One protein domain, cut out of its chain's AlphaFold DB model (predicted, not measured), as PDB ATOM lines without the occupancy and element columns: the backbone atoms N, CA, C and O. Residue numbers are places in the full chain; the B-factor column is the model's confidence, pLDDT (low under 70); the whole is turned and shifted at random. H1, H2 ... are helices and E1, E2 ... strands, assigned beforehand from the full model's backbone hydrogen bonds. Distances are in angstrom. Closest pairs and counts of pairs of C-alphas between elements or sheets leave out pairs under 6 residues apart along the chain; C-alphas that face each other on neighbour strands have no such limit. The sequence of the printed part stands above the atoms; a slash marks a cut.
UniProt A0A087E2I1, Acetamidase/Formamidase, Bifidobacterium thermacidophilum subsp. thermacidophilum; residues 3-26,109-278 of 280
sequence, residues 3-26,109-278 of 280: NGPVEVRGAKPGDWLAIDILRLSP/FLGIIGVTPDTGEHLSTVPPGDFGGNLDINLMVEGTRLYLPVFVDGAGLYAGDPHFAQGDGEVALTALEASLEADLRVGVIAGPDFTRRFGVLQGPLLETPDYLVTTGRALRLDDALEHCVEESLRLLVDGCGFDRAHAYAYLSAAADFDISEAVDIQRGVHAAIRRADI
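This is residues 3 to 26 and 109 to 278 of the 280 residues of the protein "Acetamidase/Formamidase" of Bifidobacterium thermacidophilum subsp. thermacidophilum (UniProt A0A087E2I1). A long, strongly twisted sheet of seven strands runs through the domain; its E7, E2, E5 part is partly face to face with a small four-stranded sheet, a sandwich, while the long helix H2 covers E9 and E11 at the other end, with H3 packed on H2. H1 packs over E2. The printed part has 194 residues, with four named helices and eleven named strands in the order E1 E2 E3 E4 E5 E6 E7 H1 E8 E9 H2 H3 E10 E11 H4. The sheets run E7 E2 E5 E8 E9 E11 E10 and E1 E6 E3 E4, both antiparallel. The class is mixed, and the whole is compact, with a radius of gyration of the C-alphas of 15.7 A and spans of 42 by 40 by 32 A.

E1 is residues 3 to 6, from C-alpha 3 at (11.910, -7.845, -26.160). E2 is residues 16 to 26, 28.7 A long, and bends by 52 degrees at residue 22. E3 is 109 to 114, E4 132 to 134, E5 145 to 149, E6 157 to 165, 23.3 A, and E7 180 to 189, 27.2 A. H1 is 191 to 198, E8 205 to 207 and E9 211 to 218, 22.6 A. H2 is 221 to 240, 26.7 A, from C-alpha 221 at (10.655, -4.791, 2.932). H3 is 244 to 254, E10 256 to 259, E11 267 to 274, 23.0 A, and H4 275 to 278, ending at (-10.421, -20.710, -1.144).

In the larger sheet, N 18 and O 187 of the antiparallel neighbours E2 and E7 are within hydrogen-bond range at 2.9 A, and so are N 216 and O 269 of the antiparallel neighbours E9 and E11 at 2.7 A. In the smaller sheet, N 111 and O 161 of the antiparallel neighbours E3 and E6 are within hydrogen-bond range at 2.8 A. The best planes of the facing parts stand 37 degrees apart. H1 and H2 are on one face of the larger sheet, two layers; H2's height over it is 7.6 A. H3 and H4 only graze it. H2 touches H3 at a steep tilt of 64 degrees, opposite ways, closest at the C-alphas of Val 237 and Arg 244, 5.9 A. E9, H2 H3 and E10 form a split strand-helix-strand unit, two strands running the same way with E11 between them, its crossover right-handed. Every O i to N i+4 pair is within range in H1, H2 and H3; H4 is too short for one.

The C-alphas farthest apart, of Pro 26 and Ala 245, are 44.7 A apart. Residues 27 to 108 are not printed, and C-alphas 26 and 109 are 10.2 A apart across the cut. The links E3 to E4 and E6 to E7 are long. Mean pLDDT of the printed part is 97.3, and no printed residue is under 70.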
ATOM      1  N   ASN A   3      12.498  -7.703 -24.834       95.50
ATOM      2  CA  ASN A   3      11.910  -7.845 -26.160       95.50
ATOM      3  C   ASN A   3      10.495  -7.254 -26.150       95.50
ATOM      4  O   ASN A   3       9.712  -7.536 -25.244       95.50
ATOM      5  N   GLY A   4      10.164  -6.467 -27.173       93.81
ATOM      6  CA  GLY A   4       8.885  -5.767 -27.297       93.81
ATOM      7  C   GLY A   4       9.073  -4.291 -27.678       93.81
ATOM      8  O   GLY A   4      10.181  -3.899 -28.055       93.81
ATOM      9  N   PRO A   5       8.016  -3.467 -27.582       95.50
ATOM     10  CA  PRO A   5       6.663  -3.853 -27.184       95.50
ATOM     11  C   PRO A   5       5.922  -4.632 -28.283       95.50
ATOM     12  O   PRO A   5       6.118  -4.403 -29.477       95.50
ATOM     13  N   VAL A   6       5.041  -5.541 -27.872       98.06
ATOM     14  CA  VAL A   6       4.072  -6.251 -28.710       98.06
ATOM     15  C   VAL A   6       2.697  -5.633 -28.473       98.06
ATOM     16  O   VAL A   6       2.213  -5.569 -27.343       98.06
ATOM     17  N   GLU A   7       2.058  -5.178 -29.547       98.31
ATOM     18  CA  GLU A   7       0.686  -4.674 -29.496       98.31
ATOM     19  C   GLU A   7      -0.310  -5.835 -29.331       98.31
ATOM     20  O   GLU A   7      -0.369  -6.749 -30.159       98.31
ATOM     21  N   VAL A   8      -1.142  -5.772 -28.290       98.44
ATOM     22  CA  VAL A   8      -2.258  -6.695 -28.060       98.44
ATOM     23  C   VAL A   8      -3.544  -6.053 -28.571       98.44
ATOM     24  O   VAL A   8      -4.184  -5.248 -27.895       98.44
ATOM     25  N   ARG A   9      -3.930  -6.402 -29.800       97.88
ATOM     26  CA  ARG A   9      -5.113  -5.821 -30.451       97.88
ATOM     27  C   ARG A   9      -6.368  -6.005 -29.599       97.88
ATOM     28  O   ARG A   9      -6.697  -7.117 -29.200       97.88
ATOM     29  N   GLY A  10      -7.098  -4.911 -29.402       96.88
ATOM     30  CA  GLY A  10      -8.347  -4.893 -28.640       96.88
ATOM     31  C   GLY A  10      -8.181  -4.633 -27.143       96.88
ATOM     32  O   GLY A  10      -9.187  -4.349 -26.509       96.88
ATOM     33  N   ALA A  11      -6.960  -4.655 -26.600       98.56
ATOM     34  CA  ALA A  11      -6.707  -4.238 -25.223       98.56
ATOM     35  C   ALA A  11      -6.912  -2.724 -25.068       98.56
ATOM     36  O   ALA A  11      -6.357  -1.939 -25.851       98.56
ATOM     37  N   LYS A  12      -7.694  -2.320 -24.066       98.50
ATOM     38  CA  LYS A  12      -7.975  -0.920 -23.726       98.50
ATOM     39  C   LYS A  12      -7.605  -0.616 -22.273       98.50
ATOM     40  O   LYS A  12      -7.602  -1.530 -21.450       98.50
ATOM     41  N   PRO A  13      -7.307   0.652 -21.929       98.44
ATOM     42  CA  PRO A  13      -7.081   1.046 -20.545       98.44
ATOM     43  C   PRO A  13      -8.206   0.567 -19.617       98.44
ATOM     44  O   PRO A  13      -9.385   0.779 -19.909       98.44
ATOM     45  N   GLY A  14      -7.841  -0.084 -18.512       97.31
ATOM     46  CA  GLY A  14      -8.771  -0.703 -17.561       97.31
ATOM     47  C   GLY A  14      -9.098  -2.177 -17.831       97.31
ATOM     48  O   GLY A  14      -9.658  -2.835 -16.952       97.31
ATOM     49  N   ASP A  15      -8.727  -2.720 -18.994       98.62
ATOM     50  CA  ASP A  15      -8.689  -4.167 -19.214       98.62
ATOM     51  C   ASP A  15      -7.489  -4.799 -18.498       98.62
ATOM     52  O   ASP A  15      -6.626  -4.118 -17.945       98.62
ATOM     53  N   TRP A  16      -7.418  -6.125 -18.540       98.75
ATOM     54  CA  TRP A  16      -6.287  -6.908 -18.060       98.75
ATOM     55  C   TRP A  16      -5.765  -7.814 -19.170       98.75
ATOM     56  O   TRP A  16      -6.541  -8.424 -19.909       98.75
ATOM     57  N   LEU A  17      -4.446  -7.952 -19.268       98.88
ATOM     58  CA  LEU A  17      -3.843  -9.037 -20.032       98.88
ATOM     59  C   LEU A  17      -3.822 -10.308 -19.188       98.88
ATOM     60  O   LEU A  17      -3.483 -10.264 -18.011       98.88
ATOM     61  N   ALA A  18      -4.143 -11.437 -19.811       98.75
ATOM     62  CA  ALA A  18      -3.928 -12.776 -19.277       98.75
ATOM     63  C   ALA A  18      -2.817 -13.446 -20.090       98.75
ATOM     64  O   ALA A  18      -3.011 -13.720 -21.277       98.75
ATOM     65  N   ILE A  19      -1.660 -13.672 -19.476       98.88
ATOM     66  CA  ILE A  19      -0.430 -14.117 -20.137       98.88
ATOM     67  C   ILE A  19      -0.095 -15.520 -19.635       98.88
ATOM     68  O   ILE A  19       0.445 -15.688 -18.546       98.88
ATOM     69  N   ASP A  20      -0.446 -16.534 -20.421       98.88
ATOM     70  CA  ASP A  20      -0.071 -17.926 -20.180       98.88
ATOM     71  C   ASP A  20       1.390 -18.162 -20.569       98.88
ATOM     72  O   ASP A  20       1.759 -17.959 -21.733       98.88
ATOM     73  N   ILE A  21       2.196 -18.663 -19.634       98.75
ATOM     74  CA  ILE A  21       3.568 -19.108 -19.889       98.75
ATOM     75  C   ILE A  21       3.506 -20.565 -20.346       98.75
ATOM     76  O   ILE A  21       3.342 -21.482 -19.542       98.75
ATOM     77  N   LEU A  22       3.577 -20.794 -21.658       98.69
ATOM     78  CA  LEU A  22       3.377 -22.128 -22.230       98.69
ATOM     79  C   LEU A  22       4.657 -22.956 -22.239       98.69
ATOM     80  O   LEU A  22       4.597 -24.164 -22.019       98.69
ATOM     81  N   ARG A  23       5.787 -22.317 -22.552       98.56
ATOM     82  CA  ARG A  23       7.081 -22.983 -22.690       98.56
ATOM     83  C   ARG A  23       8.235 -22.006 -22.479       98.56
ATOM     84  O   ARG A  23       8.157 -20.866 -22.925       98.56
ATOM     85  N   LEU A  24       9.315 -22.478 -21.868       98.06
ATOM     86  CA  LEU A  24      10.560 -21.783 -21.569       98.06
ATOM     87  C   LEU A  24      11.736 -22.706 -21.918       98.06
ATOM     88  O   LEU A  24      12.151 -23.565 -21.143       98.06
ATOM     89  N   SER A  25      12.291 -22.540 -23.117       97.56
ATOM     90  CA  SER A  25      13.378 -23.380 -23.628       97.56
ATOM     91  C   SER A  25      14.751 -22.744 -23.384       97.56
ATOM     92  O   SER A  25      15.023 -21.667 -23.919       97.56
ATOM     93  N   PRO A  26      15.667 -23.414 -22.661       96.44
ATOM     94  CA  PRO A  26      17.073 -23.021 -22.572       96.44
ATOM     95  C   PRO A  26      17.725 -22.867 -23.950       96.44
ATOM     96  O   PRO A  26      17.717 -23.802 -24.751       96.44
ATOM     97  N   PHE A 109      12.361 -19.174 -15.585       98.44
ATOM     98  CA  PHE A 109      11.304 -18.164 -15.682       98.44
ATOM     99  C   PHE A 109      11.835 -16.874 -16.328       98.44
ATOM    100  O   PHE A 109      13.025 -16.754 -16.629       98.44
ATOM    101  N   LEU A 110      10.935 -15.930 -16.607       98.44
ATOM    102  CA  LEU A 110      11.283 -14.582 -17.060       98.44
ATOM    103  C   LEU A 110      11.125 -13.623 -15.878       98.44
ATOM    104  O   LEU A 110      10.004 -13.461 -15.398       98.44
ATOM    105  N   GLY A 111      12.210 -12.991 -15.437       98.06
ATOM    106  CA  GLY A 111      12.192 -11.959 -14.400       98.06
ATOM    107  C   GLY A 111      11.371 -10.740 -14.811       98.06
ATOM    108  O   GLY A 111      10.560 -10.226 -14.036       98.06
ATOM    109  N   ILE A 112      11.459 -10.369 -16.100       98.56
ATOM    110  CA  ILE A 112      10.671  -9.283 -16.685       98.56
ATOM    111  C   ILE A 112       9.503  -9.805 -17.519       98.56
ATOM    112  O   ILE A 112       9.700 -10.355 -18.605       98.56
ATOM    113  N   ILE A 113       8.284  -9.468 -17.098       98.62
ATOM    114  CA  ILE A 113       7.093  -9.420 -17.958       98.62
ATOM    115  C   ILE A 113       6.292  -8.176 -17.573       98.62
ATOM    116  O   ILE A 113       5.927  -7.998 -16.412       98.62
ATOM    117  N   GLY A 114       6.013  -7.295 -18.531       98.31
ATOM    118  CA  GLY A 114       5.336  -6.035 -18.241       98.31
ATOM    119  C   GLY A 114       4.568  -5.453 -19.416       98.31
ATOM    120  O   GLY A 114       4.680  -5.905 -20.554       98.31
ATOM    121  N   VAL A 115       3.781  -4.424 -19.128       98.31
ATOM    122  CA  VAL A 115       3.064  -3.613 -20.120       98.31
ATOM    123  C   VAL A 115       3.507  -2.155 -20.039       98.31
ATOM    124  O   VAL A 115       4.144  -1.737 -19.071       98.31
ATOM    125  N   THR A 116       3.203  -1.366 -21.065       97.44
ATOM    126  CA  THR A 116       3.540   0.059 -21.098       97.44
ATOM    127  C   THR A 116       2.642   0.837 -20.127       97.44
ATOM    128  O   THR A 116       1.420   0.814 -20.292       97.44
ATOM    129  N   PRO A 117       3.207   1.552 -19.137       95.88
ATOM    130  CA  PRO A 117       2.435   2.421 -18.256       95.88
ATOM    131  C   PRO A 117       2.116   3.772 -18.914       95.88
ATOM    132  O   PRO A 117       2.827   4.229 -19.809       95.88
ATOM    133  N   ASP A 118       1.066   4.441 -18.436       95.12
ATOM    134  CA  ASP A 118       0.619   5.746 -18.947       95.12
ATOM    135  C   ASP A 118       1.263   6.916 -18.178       95.12
ATOM    136  O   ASP A 118       0.617   7.610 -17.395       95.12
ATOM    137  N   THR A 119       2.580   7.092 -18.330       90.94
ATOM    138  CA  THR A 119       3.340   8.136 -17.607       90.94
ATOM    139  C   THR A 119       3.925   9.219 -18.510       90.94
ATOM    140  O   THR A 119       4.414  10.228 -18.008       90.94
ATOM    141  N   GLY A 120       3.914   9.034 -19.836       86.69
ATOM    142  CA  GLY A 120       4.575   9.936 -20.792       86.69
ATOM    143  C   GLY A 120       6.109   9.996 -20.671       86.69
ATOM    144  O   GLY A 120       6.753  10.724 -21.425       86.69
ATOM    145  N   GLU A 121       6.699   9.224 -19.756       90.06
ATOM    146  CA  GLU A 121       8.127   9.203 -19.441       90.06
ATOM    147  C   GLU A 121       8.761   7.856 -19.812       90.06
ATOM    148  O   GLU A 121       8.123   6.804 -19.780       90.06
ATOM    149  N   HIS A 122      10.060   7.871 -20.119       88.00
ATOM    150  CA  HIS A 122      10.836   6.644 -20.293       88.00
ATOM    151  C   HIS A 122      11.269   6.103 -18.928       88.00
ATOM    152  O   HIS A 122      12.175   6.651 -18.300       88.00
ATOM    153  N   LEU A 123      10.639   5.018 -18.483       92.38
ATOM    154  CA  LEU A 123      10.961   4.385 -17.207       92.38
ATOM    155  C   LEU A 123      12.137   3.405 -17.327       92.38
ATOM    156  O   LEU A 123      12.369   2.786 -18.367       92.38
ATOM    157  N   SER A 124      12.876   3.259 -16.227       93.94
ATOM    158  CA  SER A 124      13.859   2.186 -16.069       93.94
ATOM    159  C   SER A 124      13.158   0.827 -16.052       93.94
ATOM    160  O   SER A 124      12.071   0.708 -15.500       93.94
ATOM    161  N   THR A 125      13.810  -0.203 -16.592       94.00
ATOM    162  CA  THR A 125      13.348  -1.599 -16.487       94.00
ATOM    163  C   THR A 125      13.734  -2.258 -15.166       94.00
ATOM    164  O   THR A 125      13.359  -3.399 -14.964       94.00
ATOM    165  N   VAL A 126      14.476  -1.559 -14.296       94.81
ATOM    166  CA  VAL A 126      14.939  -2.098 -13.008       94.81
ATOM    167  C   VAL A 126      13.793  -2.249 -12.001       94.81
ATOM    168  O   VAL A 126      13.535  -3.371 -11.610       94.81
ATOM    169  N   PRO A 127      13.081  -1.192 -11.560       95.38
ATOM    170  CA  PRO A 127      12.061  -1.386 -10.537       95.38
ATOM    171  C   PRO A 127      10.779  -1.998 -11.127       95.38
ATOM    172  O   PRO A 127      10.309  -1.518 -12.168       95.38
ATOM    173  N   PRO A 128      10.140  -2.959 -10.437       96.25
ATOM    174  CA  PRO A 128       8.788  -3.375 -10.776       96.25
ATOM    175  C   PRO A 128       7.762  -2.259 -10.545       96.25
ATOM    176  O   PRO A 128       7.955  -1.299  -9.780       96.25
ATOM    177  N   GLY A 129       6.617  -2.414 -11.196       95.62
ATOM    178  CA  GLY A 129       5.478  -1.516 -11.121       95.62
ATOM    179  C   GLY A 129       4.148  -2.255 -11.136       95.62
ATOM    180  O   GLY A 129       4.080  -3.468 -11.314       95.62
ATOM    181  N   ASP A 130       3.066  -1.489 -11.035       96.44
ATOM    182  CA  ASP A 130       1.702  -2.009 -11.218       96.44
ATOM    183  C   ASP A 130       1.523  -2.601 -12.632       96.44
ATOM    184  O   ASP A 130       0.700  -3.477 -12.870       96.44
ATOM    185  N   PHE A 131       2.371  -2.167 -13.565       97.12
ATOM    186  CA  PHE A 131       2.495  -2.666 -14.930       97.12
ATOM    187  C   PHE A 131       3.313  -3.956 -15.084       97.12
ATOM    188  O   PHE A 131       3.593  -4.350 -16.217       97.12
ATOM    189  N   GLY A 132       3.713  -4.611 -13.992       97.75
ATOM    190  CA  GLY A 132       4.654  -5.729 -14.021       97.75
ATOM    191  C   GLY A 132       6.092  -5.218 -14.048       97.75
ATOM    192  O   GLY A 132       6.497  -4.455 -13.172       97.75
ATOM    193  N   GLY A 133       6.858  -5.595 -15.067       97.56
ATOM    194  CA  GLY A 133       8.277  -5.245 -15.162       97.56
ATOM    195  C   GLY A 133       9.140  -6.317 -14.505       97.56
ATOM    196  O   GLY A 133       8.819  -7.491 -14.663       97.56
ATOM    197  N   ASN A 134      10.218  -5.917 -13.820       98.19
ATOM    198  CA  ASN A 134      11.158  -6.827 -13.151       98.19
ATOM    199  C   ASN A 134      10.566  -7.364 -11.847       98.19
ATOM    200  O   ASN A 134      10.732  -6.774 -10.785       98.19
ATOM    201  N   LEU A 135       9.732  -8.396 -11.954       97.88
ATOM    202  CA  LEU A 135       9.008  -8.946 -10.809       97.88
ATOM    203  C   LEU A 135       9.856  -9.936 -10.024       97.88
ATOM    204  O   LEU A 135       9.675 -10.039  -8.812       97.88
ATOM    205  N   ASP A 136      10.710 -10.685 -10.725       98.31
ATOM    206  CA  ASP A 136      11.645 -11.642 -10.138       98.31
ATOM    207  C   ASP A 136      10.963 -12.605  -9.158       98.31
ATOM    208  O   ASP A 136      11.385 -12.835  -8.030       98.31
ATOM    209  N   ILE A 137       9.850 -13.180  -9.622       98.56
ATOM    210  CA  ILE A 137       9.078 -14.200  -8.907       98.56
ATOM    211  C   ILE A 137       9.362 -15.553  -9.557       98.56
ATOM    212  O   ILE A 137       8.888 -15.842 -10.658       98.56
ATOM    213  N   ASN A 138      10.085 -16.414  -8.841       97.50
ATOM    214  CA  ASN A 138      10.494 -17.742  -9.316       97.50
ATOM    215  C   ASN A 138       9.321 -18.722  -9.547       97.50
ATOM    216  O   ASN A 138       9.526 -19.807 -10.092       97.50
ATOM    217  N   LEU A 139       8.096 -18.338  -9.168       98.31
ATOM    218  CA  LEU A 139       6.859 -19.061  -9.463       98.31
ATOM    219  C   LEU A 139       6.339 -18.808 -10.888       98.31
ATOM    220  O   LEU A 139       5.416 -19.503 -11.305       98.31
ATOM    221  N   MET A 140       6.896 -17.860 -11.656       98.00
ATOM    222  CA  MET A 140       6.492 -17.550 -13.045       98.00
ATOM    223  C   MET A 140       7.033 -18.564 -14.072       98.00
ATOM    224  O   MET A 140       7.633 -18.214 -15.090       98.00
ATOM    225  N   VAL A 141       6.824 -19.849 -13.804       98.19
ATOM    226  CA  VAL A 141       7.319 -20.970 -14.616       98.19
ATOM    227  C   VAL A 141       6.301 -21.423 -15.671       98.19
ATOM    228  O   VAL A 141       5.163 -20.947 -15.718       98.19
ATOM    229  N   GLU A 142       6.694 -22.377 -16.523       98.38
ATOM    230  CA  GLU A 142       5.776 -23.036 -17.464       98.38
ATOM    231  C   GLU A 142       4.499 -23.543 -16.768       98.38
ATOM    232  O   GLU A 142       4.547 -24.158 -15.703       98.38
ATOM    233  N   GLY A 143       3.346 -23.319 -17.398       98.31
ATOM    234  CA  GLY A 143       2.036 -23.717 -16.881       98.31
ATOM    235  C   GLY A 143       1.381 -22.698 -15.946       98.31
ATOM    236  O   GLY A 143       0.272 -22.947 -15.474       98.31
ATOM    237  N   THR A 144       2.026 -21.559 -15.698       98.69
ATOM    238  CA  THR A 144       1.472 -20.471 -14.882       98.69
ATOM    239  C   THR A 144       0.917 -19.355 -15.765       98.69
ATOM    240  O   THR A 144       1.194 -19.284 -16.970       98.69
ATOM    241  N   ARG A 145       0.094 -18.487 -15.177       98.81
ATOM    242  CA  ARG A 145      -0.509 -17.348 -15.865       98.81
ATOM    243  C   ARG A 145      -0.305 -16.062 -15.082       98.81
ATOM    244  O   ARG A 145      -0.741 -15.969 -13.942       98.81
ATOM    245  N   LEU A 146       0.253 -15.047 -15.733       98.88
ATOM    246  CA  LEU A 146       0.364 -13.699 -15.187       98.88
ATOM    247  C   LEU A 146      -0.785 -12.816 -15.681       98.88
ATOM    248  O   LEU A 146      -1.114 -12.808 -16.869       98.88
ATOM    249  N   TYR A 147      -1.368 -12.044 -14.774       98.88
ATOM    250  CA  TYR A 147      -2.355 -11.019 -15.065       98.88
ATOM    251  C   TYR A 147      -1.756  -9.632 -14.853       98.88
ATOM    252  O   TYR A 147      -1.220  -9.362 -13.780       98.88
ATOM    253  N   LEU A 148      -1.873  -8.758 -15.857       98.81
ATOM    254  CA  LEU A 148      -1.374  -7.379 -15.794       98.81
ATOM    255  C   LEU A 148      -2.464  -6.372 -16.186       98.81
ATOM    256  O   LEU A 148      -3.130  -6.593 -17.203       98.81
ATOM    257  N   PRO A 149      -2.634  -5.265 -15.445       98.31
ATOM    258  CA  PRO A 149      -3.575  -4.208 -15.807       98.31
ATOM    259  C   PRO A 149      -3.102  -3.463 -17.059       98.31
ATOM    260  O   PRO A 149      -1.913  -3.216 -17.238       98.31
ATOM    261  N   VAL A 150      -4.027  -3.084 -17.938       98.56
ATOM    262  CA  VAL A 150      -3.740  -2.336 -19.169       98.56
ATOM    263  C   VAL A 150      -3.881  -0.838 -18.905       98.56
ATOM    264  O   VAL A 150      -4.933  -0.381 -18.459       98.56
ATOM    265  N   PHE A 151      -2.844  -0.062 -19.237       97.81
ATOM    266  CA  PHE A 151      -2.823   1.398 -19.049       97.81
ATOM    267  C   PHE A 151      -2.978   2.188 -20.349       97.81
ATOM    268  O   PHE A 151      -3.490   3.301 -20.330       97.81
ATOM    269  N   VAL A 152      -2.563   1.611 -21.479       97.94
ATOM    270  CA  VAL A 152      -2.600   2.250 -22.801       97.94
ATOM    271  C   VAL A 152      -3.240   1.326 -23.833       97.94
ATOM    272  O   VAL A 152      -3.231   0.101 -23.685       97.94
ATOM    273  N   ASP A 153      -3.780   1.906 -24.903       98.38
ATOM    274  CA  ASP A 153      -4.308   1.148 -26.038       98.38
ATOM    275  C   ASP A 153      -3.263   0.160 -26.582       98.38
ATOM    276  O   ASP A 153      -2.113   0.516 -26.839       98.38
ATOM    277  N   GLY A 154      -3.668  -1.100 -26.756       98.38
ATOM    278  CA  GLY A 154      -2.776  -2.160 -27.225       98.38
ATOM    279  C   GLY A 154      -1.801  -2.697 -26.171       98.38
ATOM    280  O   GLY A 154      -1.021  -3.589 -26.501       98.38
ATOM    281  N   ALA A 155      -1.855  -2.199 -24.928       98.44
ATOM    282  CA  ALA A 155      -1.061  -2.573 -23.749       98.44
ATOM    283  C   ALA A 155       0.466  -2.386 -23.847       98.44
ATOM    284  O   ALA A 155       1.080  -1.938 -22.886       98.44
ATOM    285  N   GLY A 156       1.095  -2.710 -24.978       97.94
ATOM    286  CA  GLY A 156       2.544  -2.645 -25.158       97.94
ATOM    287  C   GLY A 156       3.286  -3.691 -24.329       97.94
ATOM    288  O   GLY A 156       4.151  -3.348 -23.531       97.94
ATOM    289  N   LEU A 157       2.943  -4.968 -24.506       98.69
ATOM    290  CA  LEU A 157       3.552  -6.082 -23.774       98.69
ATOM    291  C   LEU A 157       5.049  -6.213 -24.095       98.69
ATOM    292  O   LEU A 157       5.432  -6.246 -25.263       98.69
ATOM    293  N   TYR A 158       5.888  -6.377 -23.084       98.50
ATOM    294  CA  TYR A 158       7.301  -6.720 -23.233       98.50
ATOM    295  C   TYR A 158       7.708  -7.795 -22.226       98.50
ATOM    296  O   TYR A 158       7.079  -7.967 -21.182       98.50
ATOM    297  N   ALA A 159       8.773  -8.523 -22.545       98.44
ATOM    298  CA  ALA A 159       9.318  -9.552 -21.670       98.44
ATOM    299  C   ALA A 159      10.838  -9.672 -21.821       98.44
ATOM    300  O   ALA A 159      11.401  -9.332 -22.866       98.44
ATOM    301  N   GLY A 160      11.520 -10.150 -20.791       98.00
ATOM    302  CA  GLY A 160      12.971 -10.242 -20.765       98.00
ATOM    303  C   GLY A 160      13.489 -10.861 -19.480       98.00
ATOM    304  O   GLY A 160      12.749 -11.518 -18.761       98.00
ATOM    305  N   ASP A 161      14.775 -10.636 -19.237       97.75
ATOM    306  CA  ASP A 161      15.485 -11.094 -18.036       97.75
ATOM    307  C   ASP A 161      15.306 -12.589 -17.723       97.75
ATOM    308  O   ASP A 161      14.671 -12.985 -16.753       97.75
ATOM    309  N   PRO A 162      15.764 -13.466 -18.631       98.12
ATOM    310  CA  PRO A 162      15.554 -14.892 -18.479       98.12
ATOM    311  C   PRO A 162      16.482 -15.484 -17.412       98.12
ATOM    312  O   PRO A 162      17.709 -15.356 -17.481       98.12
ATOM    313  N   HIS A 163      15.893 -16.220 -16.476       98.44
ATOM    314  CA  HIS A 163      16.600 -16.869 -15.378       98.44
ATOM    315  C   HIS A 163      16.418 -18.382 -15.466       98.44
ATOM    316  O   HIS A 163      15.323 -18.872 -15.727       98.44
ATOM    317  N   PHE A 164      17.476 -19.161 -15.235       98.25
ATOM    318  CA  PHE A 164      17.355 -20.623 -15.105       98.25
ATOM    319  C   PHE A 164      16.989 -21.060 -13.685       98.25
ATOM    320  O   PHE A 164      16.449 -22.152 -13.505       98.25
ATOM    321  N   ALA A 165      17.326 -20.250 -12.683       97.94
ATOM    322  CA  ALA A 165      16.991 -20.472 -11.284       97.94
ATOM    323  C   ALA A 165      17.163 -19.172 -10.495       97.94
ATOM    324  O   ALA A 165      18.127 -18.441 -10.727       97.94
ATOM    325  N   GLN A 166      16.293 -18.948  -9.516       98.31
ATOM    326  CA  GLN A 166      16.400 -17.865  -8.545       98.31
ATOM    327  C   GLN A 166      15.894 -18.354  -7.186       98.31
ATOM    328  O   GLN A 166      14.900 -19.077  -7.113       98.31
ATOM    329  N   GLY A 167      16.583 -17.966  -6.116       98.00
ATOM    330  CA  GLY A 167      16.053 -18.087  -4.760       98.00
ATOM    331  C   GLY A 167      15.316 -16.813  -4.359       98.00
ATOM    332  O   GLY A 167      15.730 -15.723  -4.759       98.00
ATOM    333  N   ASP A 168      14.278 -16.956  -3.542       98.12
ATOM    334  CA  ASP A 168      13.521 -15.828  -2.997       98.12
ATOM    335  C   ASP A 168      14.459 -14.819  -2.316       98.12
ATOM    336  O   ASP A 168      15.267 -15.156  -1.441       98.12
ATOM    337  N   GLY A 169      14.402 -13.578  -2.798       97.25
ATOM    338  CA  GLY A 169      15.163 -12.432  -2.321       97.25
ATOM    339  C   GLY A 169      16.280 -11.968  -3.252       97.25
ATOM    340  O   GLY A 169      16.807 -10.882  -3.019       97.25
ATOM    341  N   GLU A 170      16.656 -12.757  -4.264       97.19
ATOM    342  CA  GLU A 170      17.671 -12.408  -5.277       97.19
ATOM    343  C   GLU A 170      18.922 -11.723  -4.681       97.19
ATOM    344  O   GLU A 170      19.446 -10.702  -5.131       97.19
ATOM    345  N   VAL A 171      19.400 -12.277  -3.565       95.56
ATOM    346  CA  VAL A 171      20.208 -11.527  -2.587       95.56
ATOM    347  C   VAL A 171      21.541 -11.000  -3.123       95.56
ATOM    348  O   VAL A 171      22.123 -10.066  -2.563       95.56
ATOM    349  N   ALA A 172      22.036 -11.608  -4.199       93.94
ATOM    350  CA  ALA A 172      23.304 -11.292  -4.833       93.94
ATOM    351  C   ALA A 172      23.162 -10.347  -6.035       93.94
ATOM    352  O   ALA A 172      24.114 -10.276  -6.800       93.94
ATOM    353  N   LEU A 173      22.038  -9.630  -6.179       94.12
ATOM    354  CA  LEU A 173      21.645  -8.772  -7.313       94.12
ATOM    355  C   LEU A 173      21.090  -9.506  -8.528       94.12
ATOM    356  O   LEU A 173      20.256  -8.927  -9.200       94.12
ATOM    357  N   THR A 174      21.608 -10.682  -8.870       95.88
ATOM    358  CA  THR A 174      21.085 -11.434 -10.013       95.88
ATOM    359  C   THR A 174      20.760 -12.866  -9.627       95.88
ATOM    360  O   THR A 174      21.448 -13.478  -8.797       95.88
ATOM    361  N   ALA A 175      19.795 -13.435 -10.329       97.31
ATOM    362  CA  ALA A 175      19.555 -14.863 -10.440       97.31
ATOM    363  C   ALA A 175      20.694 -15.614 -11.169       97.31
ATOM    364  O   ALA A 175      21.777 -15.076 -11.442       97.31
ATOM    365  N   LEU A 176      20.446 -16.885 -11.514       97.88
ATOM    366  CA  LEU A 176      21.188 -17.568 -12.572       97.88
ATOM    367  C   LEU A 176      20.708 -17.068 -13.940       97.88
ATOM    368  O   LEU A 176      19.813 -17.650 -14.556       97.88
ATOM    369  N   GLU A 177      21.350 -16.006 -14.408       97.44
ATOM    370  CA  GLU A 177      21.042 -15.295 -15.649       97.44
ATOM    371  C   GLU A 177      21.440 -16.129 -16.867       97.44
ATOM    372  O   GLU A 177      22.627 -16.437 -17.057       97.44
ATOM    373  N   ALA A 178      20.474 -16.504 -17.706       95.94
ATOM    374  CA  ALA A 178      20.725 -17.368 -18.856       95.94
ATOM    375  C   ALA A 178      19.635 -17.254 -19.926       95.94
ATOM    376  O   ALA A 178      18.447 -17.213 -19.644       95.94
ATOM    377  N   SER A 179      20.033 -17.257 -21.200       97.12
ATOM    378  CA  SER A 179      19.100 -17.025 -22.309       97.12
ATOM    379  C   SER A 179      18.027 -18.115 -22.437       97.12
ATOM    380  O   SER A 179      18.346 -19.297 -22.600       97.12
ATOM    381  N   LEU A 180      16.762 -17.687 -22.483       96.62
ATOM    382  CA  LEU A 180      15.588 -18.515 -22.774       96.62
ATOM    383  C   LEU A 180      14.924 -18.103 -24.096       96.62
ATOM    384  O   LEU A 180      15.053 -16.971 -24.566       96.62
ATOM    385  N   GLU A 181      14.218 -19.050 -24.702       97.81
ATOM    386  CA  GLU A 181      13.159 -18.824 -25.685       97.81
ATOM    387  C   GLU A 181      11.818 -19.100 -25.000       97.81
ATOM    388  O   GLU A 181      11.677 -20.134 -24.348       97.81
ATOM    389  N   ALA A 182      10.857 -18.182 -25.118       97.94
ATOM    390  CA  ALA A 182       9.584 -18.261 -24.410       97.94
ATOM    391  C   ALA A 182       8.397 -18.266 -25.378       97.94
ATOM    392  O   ALA A 182       8.275 -17.366 -26.212       97.94
ATOM    393  N   ASP A 183       7.496 -19.233 -25.203       98.56
ATOM    394  CA  ASP A 183       6.191 -19.260 -25.859       98.56
ATOM    395  C   ASP A 183       5.142 -18.732 -24.879       98.56
ATOM    396  O   ASP A 183       4.848 -19.361 -23.858       98.56
ATOM    397  N   LEU A 184       4.555 -17.581 -25.204       98.62
ATOM    398  CA  LEU A 184       3.511 -16.947 -24.403       98.62
ATOM    399  C   LEU A 184       2.196 -16.926 -25.185       98.62
ATOM    400  O   LEU A 184       2.177 -16.603 -26.375       98.62
ATOM    401  N   ARG A 185       1.076 -17.218 -24.519       98.75
ATOM    402  CA  ARG A 185      -0.266 -16.943 -25.060       98.75
ATOM    403  C   ARG A 185      -0.878 -15.784 -24.297       98.75
ATOM    404  O   ARG A 185      -0.958 -15.814 -23.078       98.75
ATOM    405  N   VAL A 186      -1.355 -14.792 -25.038       98.75
ATOM    406  CA  VAL A 186      -1.878 -13.548 -24.473       98.75
ATOM    407  C   VAL A 186      -3.348 -13.402 -24.838       98.75
ATOM    408  O   VAL A 186      -3.714 -13.497 -26.011       98.75
ATOM    409  N   GLY A 187      -4.186 -13.179 -23.832       98.44
ATOM    410  CA  GLY A 187      -5.596 -12.825 -23.972       98.44
ATOM    411  C   GLY A 187      -5.907 -11.492 -23.299       98.44
ATOM    412  O   GLY A 187      -5.128 -11.006 -22.483       98.44
ATOM    413  N   VAL A 188      -7.065 -10.921 -23.630       98.75
ATOM    414  CA  VAL A 188      -7.604  -9.718 -22.982       98.75
ATOM    415  C   VAL A 188      -8.810 -10.121 -22.143       98.75
ATOM    416  O   VAL A 188      -9.670 -10.873 -22.606       98.75
ATOM    417  N   ILE A 189      -8.868  -9.624 -20.914       98.50
ATOM    418  CA  ILE A 189     -10.000  -9.755 -20.004       98.50
ATOM    419  C   ILE A 189     -10.540  -8.357 -19.743       98.50
ATOM    420  O   ILE A 189      -9.792  -7.471 -19.342       98.50
ATOM    421  N   ALA A 190     -11.843  -8.171 -19.943       98.50
ATOM    422  CA  ALA A 190     -12.487  -6.907 -19.622       98.50
ATOM    423  C   ALA A 190     -12.355  -6.610 -18.121       98.50
ATOM    424  O   ALA A 190     -12.586  -7.498 -17.295       98.50
ATOM    425  N   GLY A 191     -12.048  -5.362 -17.762       98.12
ATOM    426  CA  GLY A 191     -11.878  -4.941 -16.364       98.12
ATOM    427  C   GLY A 191     -12.968  -5.453 -15.406       98.12
ATOM    428  O   GLY A 191     -12.636  -6.107 -14.419       98.12
ATOM    429  N   PRO A 192     -14.270  -5.277 -15.714       98.00
ATOM    430  CA  PRO A 192     -15.354  -5.782 -14.867       98.00
ATOM    431  C   PRO A 192     -15.355  -7.307 -14.676       98.00
ATOM    432  O   PRO A 192     -15.703  -7.795 -13.598       98.00
ATOM    433  N   ASP A 193     -14.963  -8.068 -15.701       98.12
ATOM    434  CA  ASP A 193     -14.870  -9.526 -15.612       98.12
ATOM    435  C   ASP A 193     -13.682  -9.956 -14.745       98.12
ATOM    436  O   ASP A 193     -13.820 -10.897 -13.957       98.12
ATOM    437  N   PHE A 194     -12.548  -9.249 -14.847       98.19
ATOM    438  CA  PHE A 194     -11.404  -9.446 -13.957       98.19
ATOM    439  C   PHE A 194     -11.789  -9.133 -12.510       98.19
ATOM    440  O   PHE A 194     -11.637  -9.996 -11.649       98.19
ATOM    441  N   THR A 195     -12.377  -7.961 -12.248       97.50
ATOM    442  CA  THR A 195     -12.792  -7.543 -10.900       97.50
ATOM    443  C   THR A 195     -13.759  -8.533 -10.267       97.50
ATOM    444  O   THR A 195     -13.573  -8.922  -9.118       97.50
ATOM    445  N   ARG A 196     -14.761  -9.013 -11.012       95.69
ATOM    446  CA  ARG A 196     -15.685 -10.038 -10.507       95.69
ATOM    447  C   ARG A 196     -14.954 -11.328 -10.122       95.69
ATOM    448  O   ARG A 196     -15.397 -12.027  -9.216       95.69
ATOM    449  N   ARG A 197     -13.876 -11.678 -10.831       95.75
ATOM    450  CA  ARG A 197     -13.109 -12.898 -10.562       95.75
ATOM    451  C   ARG A 197     -12.056 -12.696  -9.481       95.75
ATOM    452  O   ARG A 197     -11.823 -13.652  -8.766       95.75
ATOM    453  N   PHE A 198     -11.403 -11.555  -9.341       97.44
ATOM    454  CA  PHE A 198     -10.213 -11.444  -8.482       97.44
ATOM    455  C   PHE A 198     -10.233 -10.253  -7.525       97.44
ATOM    456  O   PHE A 198      -9.287 -10.076  -6.769       97.44
ATOM    457  N   GLY A 199     -11.304  -9.463  -7.514       95.88
ATOM    458  CA  GLY A 199     -11.359  -8.226  -6.747       95.88
ATOM    459  C   GLY A 199     -10.687  -7.054  -7.460       95.88
ATOM    460  O   GLY A 199     -10.269  -7.145  -8.617       95.88
ATOM    461  N   VAL A 200     -10.628  -5.911  -6.779       95.12
ATOM    462  CA  VAL A 200     -10.034  -4.679  -7.319       95.12
ATOM    463  C   VAL A 200      -8.548  -4.644  -6.970       95.12
ATOM    464  O   VAL A 200      -8.147  -3.964  -6.032       95.12
ATOM    465  N   LEU A 201      -7.741  -5.414  -7.695       96.44
ATOM    466  CA  LEU A 201      -6.286  -5.413  -7.523       96.44
ATOM    467  C   LEU A 201      -5.653  -4.201  -8.209       96.44
ATOM    468  O   LEU A 201      -6.161  -3.719  -9.225       96.44
ATOM    469  N   GLN A 202      -4.554  -3.713  -7.642       90.50
ATOM    470  CA  GLN A 202      -3.774  -2.620  -8.220       90.50
ATOM    471  C   GLN A 202      -2.627  -3.149  -9.077       90.50
ATOM    472  O   GLN A 202      -2.313  -2.552 -10.105       90.50
ATOM    473  N   GLY A 203      -2.014  -4.254  -8.654       92.19
ATOM    474  CA  GLY A 203      -0.802  -4.785  -9.261       92.19
ATOM    475  C   GLY A 203      -0.975  -6.136  -9.959       92.19
ATOM    476  O   GLY A 203      -2.090  -6.635 -10.134       92.19
ATOM    477  N   PRO A 204       0.152  -6.737 -10.368       98.00
ATOM    478  CA  PRO A 204       0.187  -8.063 -10.965       98.00
ATOM    479  C   PRO A 204      -0.449  -9.146 -10.083       98.00
ATOM    480  O   PRO A 204      -0.319  -9.148  -8.859       98.00
ATOM    481  N   LEU A 205      -1.083 -10.121 -10.733       98.75
ATOM    482  CA  LEU A 205      -1.563 -11.348 -10.096       98.75
ATOM    483  C   LEU A 205      -1.042 -12.548 -10.883       98.75
ATOM    484  O   LEU A 205      -1.295 -12.660 -12.081       98.75
ATOM    485  N   LEU A 206      -0.365 -13.471 -10.216       98.75
ATOM    486  CA  LEU A 206       0.071 -14.734 -10.800       98.75
ATOM    487  C   LEU A 206      -0.880 -15.865 -10.369       98.75
ATOM    488  O   LEU A 206      -1.253 -15.989  -9.207       98.75
ATOM    489  N   GLU A 207      -1.304 -16.693 -11.316       98.69
ATOM    490  CA  GLU A 207      -2.110 -17.894 -11.097       98.69
ATOM    491  C   GLU A 207      -1.264 -19.119 -11.461       98.69
ATOM    492  O   GLU A 207      -0.883 -19.316 -12.617       98.69
ATOM    493  N   THR A 208      -0.970 -19.948 -10.464       98.56
ATOM    494  CA  THR A 208      -0.319 -21.253 -10.634       98.56
ATOM    495  C   THR A 208      -1.366 -22.369 -10.484       98.56
ATOM    496  O   THR A 208      -2.526 -22.089 -10.147       98.56
ATOM    497  N   PRO A 209      -1.017 -23.647 -10.722       97.38
ATOM    498  CA  PRO A 209      -1.919 -24.758 -10.416       97.38
ATOM    499  C   PRO A 209      -2.394 -24.774  -8.955       97.38
ATOM    500  O   PRO A 209      -3.554 -25.089  -8.704       97.38
ATOM    501  N   ASP A 210      -1.529 -24.367  -8.023       97.94
ATOM    502  CA  ASP A 210      -1.752 -24.524  -6.582       97.94
ATOM    503  C   ASP A 210      -2.047 -23.200  -5.860       97.94
ATOM    504  O   ASP A 210      -2.691 -23.204  -4.806       97.94
ATOM    505  N   TYR A 211      -1.633 -22.061  -6.425       98.69
ATOM    506  CA  TYR A 211      -1.650 -20.761  -5.755       98.69
ATOM    507  C   TYR A 211      -2.268 -19.648  -6.608       98.69
ATOM    508  O   TYR A 211      -2.108 -19.604  -7.830       98.69
ATOM    509  N   LEU A 212      -2.944 -18.715  -5.940       98.69
ATOM    510  CA  LEU A 212      -3.052 -17.335  -6.409       98.69
ATOM    511  C   LEU A 212      -1.978 -16.520  -5.697       98.69
ATOM    512  O   LEU A 212      -1.829 -16.629  -4.481       98.69
ATOM    513  N   VAL A 213      -1.236 -15.733  -6.468       98.88
ATOM    514  CA  VAL A 213      -0.032 -15.048  -6.017       98.88
ATOM    515  C   VAL A 213      -0.155 -13.552  -6.261       98.88
ATOM    516  O   VAL A 213      -0.014 -13.077  -7.387       98.88
ATOM    517  N   THR A 214      -0.469 -12.819  -5.200       98.69
ATOM    518  CA  THR A 214      -0.497 -11.352  -5.176       98.69
ATOM    519  C   THR A 214       0.900 -10.807  -4.909       98.69
ATOM    520  O   THR A 214       1.739 -11.477  -4.305       98.69
ATOM    521  N   THR A 215       1.154  -9.576  -5.347       98.44
ATOM    522  CA  THR A 215       2.470  -8.939  -5.224       98.44
ATOM    523  C   THR A 215       2.383  -7.650  -4.423       98.44
ATOM    524  O   THR A 215       1.500  -6.834  -4.661       98.44
ATOM    525  N   GLY A 216       3.330  -7.443  -3.517       98.06
ATOM    526  CA  GLY A 216       3.587  -6.177  -2.852       98.06
ATOM    527  C   GLY A 216       4.970  -5.658  -3.204       98.06
ATOM    528  O   GLY A 216       5.903  -6.411  -3.475       98.06
ATOM    529  N   ARG A 217       5.082  -4.336  -3.216       96.88
ATOM    530  CA  ARG A 217       6.288  -3.615  -3.622       96.88
ATOM    531  C   ARG A 217       6.402  -2.295  -2.885       96.88
ATOM    532  O   ARG A 217       5.411  -1.571  -2.783       96.88
ATOM    533  N   ALA A 218       7.595  -1.985  -2.390       97.31
ATOM    534  CA  ALA A 218       7.906  -0.713  -1.738       97.31
ATOM    535  C   ALA A 218       9.424  -0.490  -1.642       97.31
ATOM    536  O   ALA A 218      10.212  -1.337  -2.037       97.31
ATOM    537  N   LEU A 219       9.869   0.649  -1.103       96.44
ATOM    538  CA  LEU A 219      11.305   0.904  -0.885       96.44
ATOM    539  C   LEU A 219      11.885   0.123   0.308       96.44
ATOM    540  O   LEU A 219      13.097  -0.082   0.383       96.44
ATOM    541  N   ARG A 220      11.031  -0.287   1.251       96.81
ATOM    542  CA  ARG A 220      11.385  -1.088   2.428       96.81
ATOM    543  C   ARG A 220      10.645  -2.417   2.373       96.81
ATOM    544  O   ARG A 220       9.528  -2.473   1.876       96.81
ATOM    545  N   LEU A 221      11.259  -3.461   2.924       97.38
ATOM    546  CA  LEU A 221      10.655  -4.791   2.932       97.38
ATOM    547  C   LEU A 221       9.378  -4.846   3.783       97.38
ATOM    548  O   LEU A 221       8.398  -5.433   3.346       97.38
ATOM    549  N   ASP A 222       9.372  -4.186   4.948       98.06
ATOM    550  CA  ASP A 222       8.185  -4.110   5.813       98.06
ATOM    551  C   ASP A 222       6.994  -3.497   5.057       98.06
ATOM    552  O   ASP A 222       5.918  -4.083   5.001       98.06
ATOM    553  N   ASP A 223       7.220  -2.366   4.385       98.44
ATOM    554  CA  ASP A 223       6.201  -1.671   3.596       98.44
ATOM    555  C   ASP A 223       5.742  -2.518   2.387       98.44
ATOM    556  O   ASP A 223       4.576  -2.484   1.996       98.44
ATOM    557  N   ALA A 224       6.649  -3.296   1.780       98.38
ATOM    558  CA  ALA A 224       6.323  -4.193   0.670       98.38
ATOM    559  C   ALA A 224       5.449  -5.365   1.139       98.38
ATOM    560  O   ALA A 224       4.509  -5.744   0.440       98.38
ATOM    561  N   LEU A 225       5.720  -5.897   2.334       98.75
ATOM    562  CA  LEU A 225       4.891  -6.909   2.981       98.75
ATOM    563  C   LEU A 225       3.501  -6.353   3.315       98.75
ATOM    564  O   LEU A 225       2.507  -6.993   2.981       98.75
ATOM    565  N   GLU A 226       3.416  -5.161   3.913       98.62
ATOM    566  CA  GLU A 226       2.134  -4.493   4.183       98.62
ATOM    567  C   GLU A 226       1.319  -4.313   2.896       98.62
ATOM    568  O   GLU A 226       0.150  -4.700   2.841       98.62
ATOM    569  N   HIS A 227       1.954  -3.827   1.825       98.56
ATOM    570  CA  HIS A 227       1.323  -3.701   0.514       98.56
ATOM    571  C   HIS A 227       0.847  -5.063  -0.036       98.56
ATOM    572  O   HIS A 227      -0.288  -5.178  -0.499       98.56
ATOM    573  N   CYS A 228       1.662  -6.119   0.069       98.69
ATOM    574  CA  CYS A 228       1.291  -7.467  -0.379       98.69
ATOM    575  C   CYS A 228       0.072  -8.009   0.389       98.69
ATOM    576  O   CYS A 228      -0.835  -8.612  -0.194       98.69
ATOM    577  N   VAL A 229       0.014  -7.764   1.701       98.75
ATOM    578  CA  VAL A 229      -1.132  -8.115   2.548       98.75
ATOM    579  C   VAL A 229      -2.384  -7.357   2.106       98.75
ATOM    580  O   VAL A 229      -3.457  -7.955   2.040       98.75
ATOM    581  N   GLU A 230      -2.288  -6.070   1.765       98.50
ATOM    582  CA  GLU A 230      -3.437  -5.311   1.266       98.50
ATOM    583  C   GLU A 230      -3.992  -5.864  -0.050       98.50
ATOM    584  O   GLU A 230      -5.206  -6.068  -0.142       98.50
ATOM    585  N   GLU A 231      -3.136  -6.161  -1.031       98.44
ATOM    586  CA  GLU A 231      -3.546  -6.789  -2.298       98.44
ATOM    587  C   GLU A 231      -4.183  -8.165  -2.051       98.44
ATOM    588  O   GLU A 231      -5.240  -8.485  -2.597       98.44
ATOM    589  N   SER A 232      -3.608  -8.953  -1.141       98.69
ATOM    590  CA  SER A 232      -4.158 -10.249  -0.722       98.69
ATOM    591  C   SER A 232      -5.538 -10.116  -0.072       98.69
ATOM    592  O   SER A 232      -6.435 -10.920  -0.325       98.69
ATOM    593  N   LEU A 233      -5.748  -9.081   0.747       98.50
ATOM    594  CA  LEU A 233      -7.050  -8.790   1.339       98.50
ATOM    595  C   LEU A 233      -8.066  -8.347   0.282       98.50
ATOM    596  O   LEU A 233      -9.214  -8.773   0.370       98.50
ATOM    597  N   ARG A 234      -7.674  -7.541  -0.713       97.81
ATOM    598  CA  ARG A 234      -8.550  -7.181  -1.848       97.81
ATOM    599  C   ARG A 234      -8.984  -8.440  -2.604       97.81
ATOM    600  O   ARG A 234     -10.178  -8.635  -2.821       97.81
ATOM    601  N   LEU A 235      -8.055  -9.359  -2.887       98.31
ATOM    602  CA  LEU A 235      -8.366 -10.645  -3.521       98.31
ATOM    603  C   LEU A 235      -9.350 -11.494  -2.700       98.31
ATOM    604  O   LEU A 235     -10.326 -12.022  -3.241       98.31
ATOM    605  N   LEU A 236      -9.100 -11.658  -1.400       98.44
ATOM    606  CA  LEU A 236      -9.908 -12.537  -0.552       98.44
ATOM    607  C   LEU A 236     -11.281 -11.947  -0.223       98.44
ATOM    608  O   LEU A 236     -12.277 -12.671  -0.241       98.44
ATOM    609  N   VAL A 237     -11.355 -10.649   0.068       97.75
ATOM    610  CA  VAL A 237     -12.622  -9.986   0.399       97.75
ATOM    611  C   VAL A 237     -13.461  -9.799  -0.859       97.75
ATOM    612  O   VAL A 237     -14.567 -10.334  -0.939       97.75
ATOM    613  N   ASP A 238     -12.926  -9.115  -1.870       94.94
ATOM    614  CA  ASP A 238     -13.715  -8.722  -3.040       94.94
ATOM    615  C   ASP A 238     -13.846  -9.870  -4.050       94.94
ATOM    616  O   ASP A 238     -14.882 -10.019  -4.698       94.94
ATOM    617  N   GLY A 239     -12.806 -10.699  -4.186       93.94
ATOM    618  CA  GLY A 239     -12.776 -11.816  -5.133       93.94
ATOM    619  C   GLY A 239     -13.281 -13.147  -4.569       93.94
ATOM    620  O   GLY A 239     -13.724 -14.002  -5.341       93.94
ATOM    621  N   CYS A 240     -13.218 -13.360  -3.250       95.81
ATOM    622  CA  CYS A 240     -13.571 -14.645  -2.626       95.81
ATOM    623  C   CYS A 240     -14.655 -14.540  -1.538       95.81
ATOM    624  O   CYS A 240     -15.102 -15.570  -1.038       95.81
ATOM    625  N   GLY A 241     -15.118 -13.332  -1.198       95.38
ATOM    626  CA  GLY A 241     -16.240 -13.121  -0.281       95.38
ATOM    627  C   GLY A 241     -15.910 -13.327   1.198       95.38
ATOM    628  O   GLY A 241     -16.815 -13.594   1.987       95.38
ATOM    629  N   PHE A 242     -14.638 -13.234   1.592       97.94
ATOM    630  CA  PHE A 242     -14.257 -13.294   3.002       97.94
ATOM    631  C   PHE A 242     -14.654 -12.009   3.740       97.94
ATOM    632  O   PHE A 242     -14.481 -10.902   3.234       97.94
ATOM    633  N   ASP A 243     -15.047 -12.138   5.007       98.38
ATOM    634  CA  ASP A 243     -14.981 -11.010   5.934       98.38
ATOM    635  C   ASP A 243     -13.520 -10.580   6.122       98.38
ATOM    636  O   ASP A 243     -12.644 -11.414   6.370       98.38
ATOM    637  N   ARG A 244     -13.245  -9.270   6.097       98.38
ATOM    638  CA  ARG A 244     -11.869  -8.737   6.138       98.38
ATOM    639  C   ARG A 244     -11.032  -9.247   7.319       98.38
ATOM    640  O   ARG A 244      -9.869  -9.588   7.134       98.38
ATOM    641  N   ALA A 245     -11.608  -9.317   8.523       98.62
ATOM    642  CA  ALA A 245     -10.894  -9.805   9.708       98.62
ATOM    643  C   ALA A 245     -10.552 -11.303   9.615       98.62
ATOM    644  O   ALA A 245      -9.473 -11.718  10.035       98.62
ATOM    645  N   HIS A 246     -11.443 -12.101   9.021       98.62
ATOM    646  CA  HIS A 246     -11.219 -13.528   8.800       98.62
ATOM    647  C   HIS A 246     -10.194 -13.767   7.689       98.62
ATOM    648  O   HIS A 246      -9.323 -14.613   7.861       98.62
ATOM    649  N   ALA A 247     -10.238 -12.990   6.599       98.69
ATOM    650  CA  ALA A 247      -9.212 -13.019   5.556       98.69
ATOM    651  C   ALA A 247      -7.824 -12.723   6.136       98.69
ATOM    652  O   ALA A 247      -6.880 -13.460   5.880       98.69
ATOM    653  N   TYR A 248      -7.714 -11.690   6.975       98.75
ATOM    654  CA  TYR A 248      -6.449 -11.335   7.615       98.75
ATOM    655  C   TYR A 248      -5.919 -12.449   8.532       98.75
ATOM    656  O   TYR A 248      -4.748 -12.814   8.452       98.75
ATOM    657  N   ALA A 249      -6.787 -13.045   9.357       98.75
ATOM    658  CA  ALA A 249      -6.414 -14.177  10.203       98.75
ATOM    659  C   ALA A 249      -6.012 -15.420   9.387       98.75
ATOM    660  O   ALA A 249      -5.058 -16.105   9.745       98.75
ATOM    661  N   TYR A 250      -6.708 -15.691   8.278       98.75
ATOM    662  CA  TYR A 250      -6.374 -16.772   7.351       98.75
ATOM    663  C   TYR A 250      -5.001 -16.563   6.708       98.75
ATOM    664  O   TYR A 250      -4.181 -17.476   6.753       98.75
ATOM    665  N   LEU A 251      -4.719 -15.363   6.186       98.75
ATOM    666  CA  LEU A 251      -3.413 -15.039   5.602       98.75
ATOM    667  C   LEU A 251      -2.285 -15.312   6.602       98.75
ATOM    668  O   LEU A 251      -1.310 -15.960   6.252       98.75
ATOM    669  N   SER A 252      -2.460 -14.912   7.864       98.50
ATOM    670  CA  SER A 252      -1.471 -15.176   8.915       98.50
ATOM    671  C   SER A 252      -1.299 -16.660   9.262       98.50
ATOM    672  O   SER A 252      -0.245 -17.031   9.773       98.50
ATOM    673  N   ALA A 253      -2.332 -17.485   9.093       98.38
ATOM    674  CA  ALA A 253      -2.315 -18.883   9.519       98.38
ATOM    675  C   ALA A 253      -1.940 -19.857   8.394       98.38
ATOM    676  O   ALA A 253      -1.510 -20.975   8.679       98.38
ATOM    677  N   ALA A 254      -2.176 -19.470   7.138       98.06
ATOM    678  CA  ALA A 254      -2.234 -20.405   6.023       98.06
ATOM    679  C   ALA A 254      -1.689 -19.871   4.687       98.06
ATOM    680  O   ALA A 254      -1.608 -20.661   3.749       98.06
ATOM    681  N   ALA A 255      -1.309 -18.598   4.570       98.38
ATOM    682  CA  ALA A 255      -0.584 -18.117   3.395       98.38
ATOM    683  C   ALA A 255       0.905 -17.964   3.715       98.38
ATOM    684  O   ALA A 255       1.270 -17.644   4.847       98.38
ATOM    685  N   ASP A 256       1.741 -18.167   2.705       98.62
ATOM    686  CA  ASP A 256       3.176 -17.909   2.780       98.62
ATOM    687  C   ASP A 256       3.460 -16.557   2.113       98.62
ATOM    688  O   ASP A 256       2.852 -16.231   1.094       98.62
ATOM    689  N   PHE A 257       4.315 -15.736   2.724       98.69
ATOM    690  CA  PHE A 257       4.740 -14.445   2.179       98.69
ATOM    691  C   PHE A 257       6.250 -14.477   2.002       98.69
ATOM    692  O   PHE A 257       6.995 -14.446   2.984       98.69
ATOM    693  N   ASP A 258       6.677 -14.512   0.749       98.56
ATOM    694  CA  ASP A 258       8.064 -14.710   0.361       98.56
ATOM    695  C   ASP A 258       8.633 -13.432  -0.251       98.56
ATOM    696  O   ASP A 258       7.934 -12.641  -0.889       98.56
ATOM    697  N   ILE A 259       9.926 -13.197  -0.037       98.56
ATOM    698  CA  ILE A 259      10.627 -12.057  -0.631       98.56
ATOM    699  C   ILE A 259      10.893 -12.413  -2.093       98.56
ATOM    700  O   ILE A 259      11.689 -13.303  -2.346       98.56
ATOM    701  N   SER A 260      10.278 -11.735  -3.058       97.88
ATOM    702  CA  SER A 260      10.569 -11.986  -4.479       97.88
ATOM    703  C   SER A 260      12.019 -11.602  -4.791       97.88
ATOM    704  O   SER A 260      12.851 -12.440  -5.137       97.88
ATOM    705  N   GLU A 261      12.337 -10.333  -4.526       96.38
ATOM    706  CA  GLU A 261      13.636  -9.704  -4.747       96.38
ATOM    707  C   GLU A 261      13.886  -8.609  -3.702       96.38
ATOM    708  O   GLU A 261      12.954  -8.085  -3.077       96.38
ATOM    709  N   ALA A 262      15.157  -8.268  -3.485       95.19
ATOM    710  CA  ALA A 262      15.545  -7.223  -2.543       95.19
ATOM    711  C   ALA A 262      16.570  -6.215  -3.100       95.19
ATOM    712  O   ALA A 262      17.317  -5.590  -2.331       95.19
ATOM    713  N   VAL A 263      16.649  -6.064  -4.420       89.38
ATOM    714  CA  VAL A 263      17.802  -5.475  -5.117       89.38
ATOM    715  C   VAL A 263      17.436  -4.448  -6.198       89.38
ATOM    716  O   VAL A 263      18.295  -3.630  -6.558       89.38
ATOM    717  N   ASP A 264      16.169  -4.352  -6.600       85.62
ATOM    718  CA  ASP A 264      15.718  -3.569  -7.760       85.62
ATOM    719  C   ASP A 264      15.277  -2.143  -7.465       85.62
ATOM    720  O   ASP A 264      14.331  -1.604  -8.043       85.62
ATOM    721  N   ILE A 265      15.991  -1.463  -6.568       88.50
ATOM    722  CA  ILE A 265      15.600  -0.156  -6.004       88.50
ATOM    723  C   ILE A 265      14.396  -0.310  -5.061       88.50
ATOM    724  O   ILE A 265      14.512   0.089  -3.901       88.50
ATOM    725  N   GLN A 266      13.305  -0.925  -5.518       91.69
ATOM    726  CA  GLN A 266      12.206  -1.412  -4.683       91.69
ATOM    727  C   GLN A 266      12.526  -2.807  -4.116       91.69
ATOM    728  O   GLN A 266      13.609  -3.340  -4.340       91.69
ATOM    729  N   ARG A 267      11.659  -3.293  -3.234       95.69
ATOM    730  CA  ARG A 267      11.666  -4.624  -2.633       95.69
ATOM    731  C   ARG A 267      10.345  -5.278  -2.983       95.69
ATOM    732  O   ARG A 267       9.308  -4.631  -2.806       95.69
ATOM    733  N   GLY A 268      10.397  -6.526  -3.414       97.94
ATOM    734  CA  GLY A 268       9.248  -7.328  -3.791       97.94
ATOM    735  C   GLY A 268       8.916  -8.349  -2.712       97.94
ATOM    736  O   GLY A 268       9.795  -9.034  -2.192       97.94
ATOM    737  N   VAL A 269       7.633  -8.469  -2.391       98.69
ATOM    738  CA  VAL A 269       7.074  -9.574  -1.605       98.69
ATOM    739  C   VAL A 269       5.933 -10.177  -2.407       98.69
ATOM    740  O   VAL A 269       5.148  -9.440  -3.006       98.69
ATOM    741  N   HIS A 270       5.802 -11.494  -2.417       98.81
ATOM    742  CA  HIS A 270       4.650 -12.164  -3.004       98.81
ATOM    743  C   HIS A 270       3.993 -13.098  -1.991       98.81
ATOM    744  O   HIS A 270       4.665 -13.678  -1.144       98.81
ATOM    745  N   ALA A 271       2.668 -13.220  -2.062       98.69
ATOM    746  CA  ALA A 271       1.913 -14.103  -1.181       98.69
ATOM    747  C   ALA A 271       1.493 -15.362  -1.934       98.69
ATOM    748  O   ALA A 271       0.767 -15.258  -2.913       98.69
ATOM    749  N   ALA A 272       1.864 -16.550  -1.475       98.69
ATOM    750  CA  ALA A 272       1.366 -17.808  -2.016       98.69
ATOM    751  C   ALA A 272       0.072 -18.224  -1.294       98.69
ATOM    752  O   ALA A 272       0.086 -18.847  -0.230       98.69
ATOM    753  N   ILE A 273      -1.083 -17.887  -1.879       98.75
ATOM    754  CA  ILE A 273      -2.400 -18.232  -1.324       98.75
ATOM    755  C   ILE A 273      -2.900 -19.519  -1.974       98.75
ATOM    756  O   ILE A 273      -3.205 -19.541  -3.169       98.75
ATOM    757  N   ARG A 274      -3.029 -20.591  -1.187       98.50
ATOM    758  CA  ARG A 274      -3.491 -21.896  -1.678       98.50
ATOM    759  C   ARG A 274      -4.896 -21.810  -2.267       98.50
ATOM    760  O   ARG A 274      -5.853 -21.444  -1.589       98.50
ATOM    761  N   ARG A 275      -5.036 -22.219  -3.526       97.88
ATOM    762  CA  ARG A 275      -6.313 -22.234  -4.256       97.88
ATOM    763  C   ARG A 275      -7.325 -23.203  -3.650       97.88
ATOM    764  O   ARG A 275      -8.500 -22.861  -3.513       97.88
ATOM    765  N   ALA A 276      -6.838 -24.365  -3.209       97.44
ATOM    766  CA  ALA A 276      -7.645 -25.393  -2.556       97.44
ATOM    767  C   ALA A 276      -8.369 -24.877  -1.297       97.44
ATOM    768  O   ALA A 276      -9.499 -25.283  -1.034       97.44
ATOM    769  N   ASP A 277      -7.754 -23.945  -0.564       97.31
ATOM    770  CA  ASP A 277      -8.297 -23.396   0.683       97.31
ATOM    771  C   ASP A 277      -9.442 -22.394   0.422       97.31
ATOM    772  O   ASP A 277     -10.315 -22.206   1.269       97.31
ATOM    773  N   ILE A 278      -9.472 -21.775  -0.765       95.38
ATOM    774  CA  ILE A 278     -10.421 -20.710  -1.144       95.38
ATOM    775  C   ILE A 278     -11.417 -21.137  -2.236       95.38
ATOM    776  O   ILE A 278     -12.120 -20.298  -2.801       95.38
TER     777      ILE A 278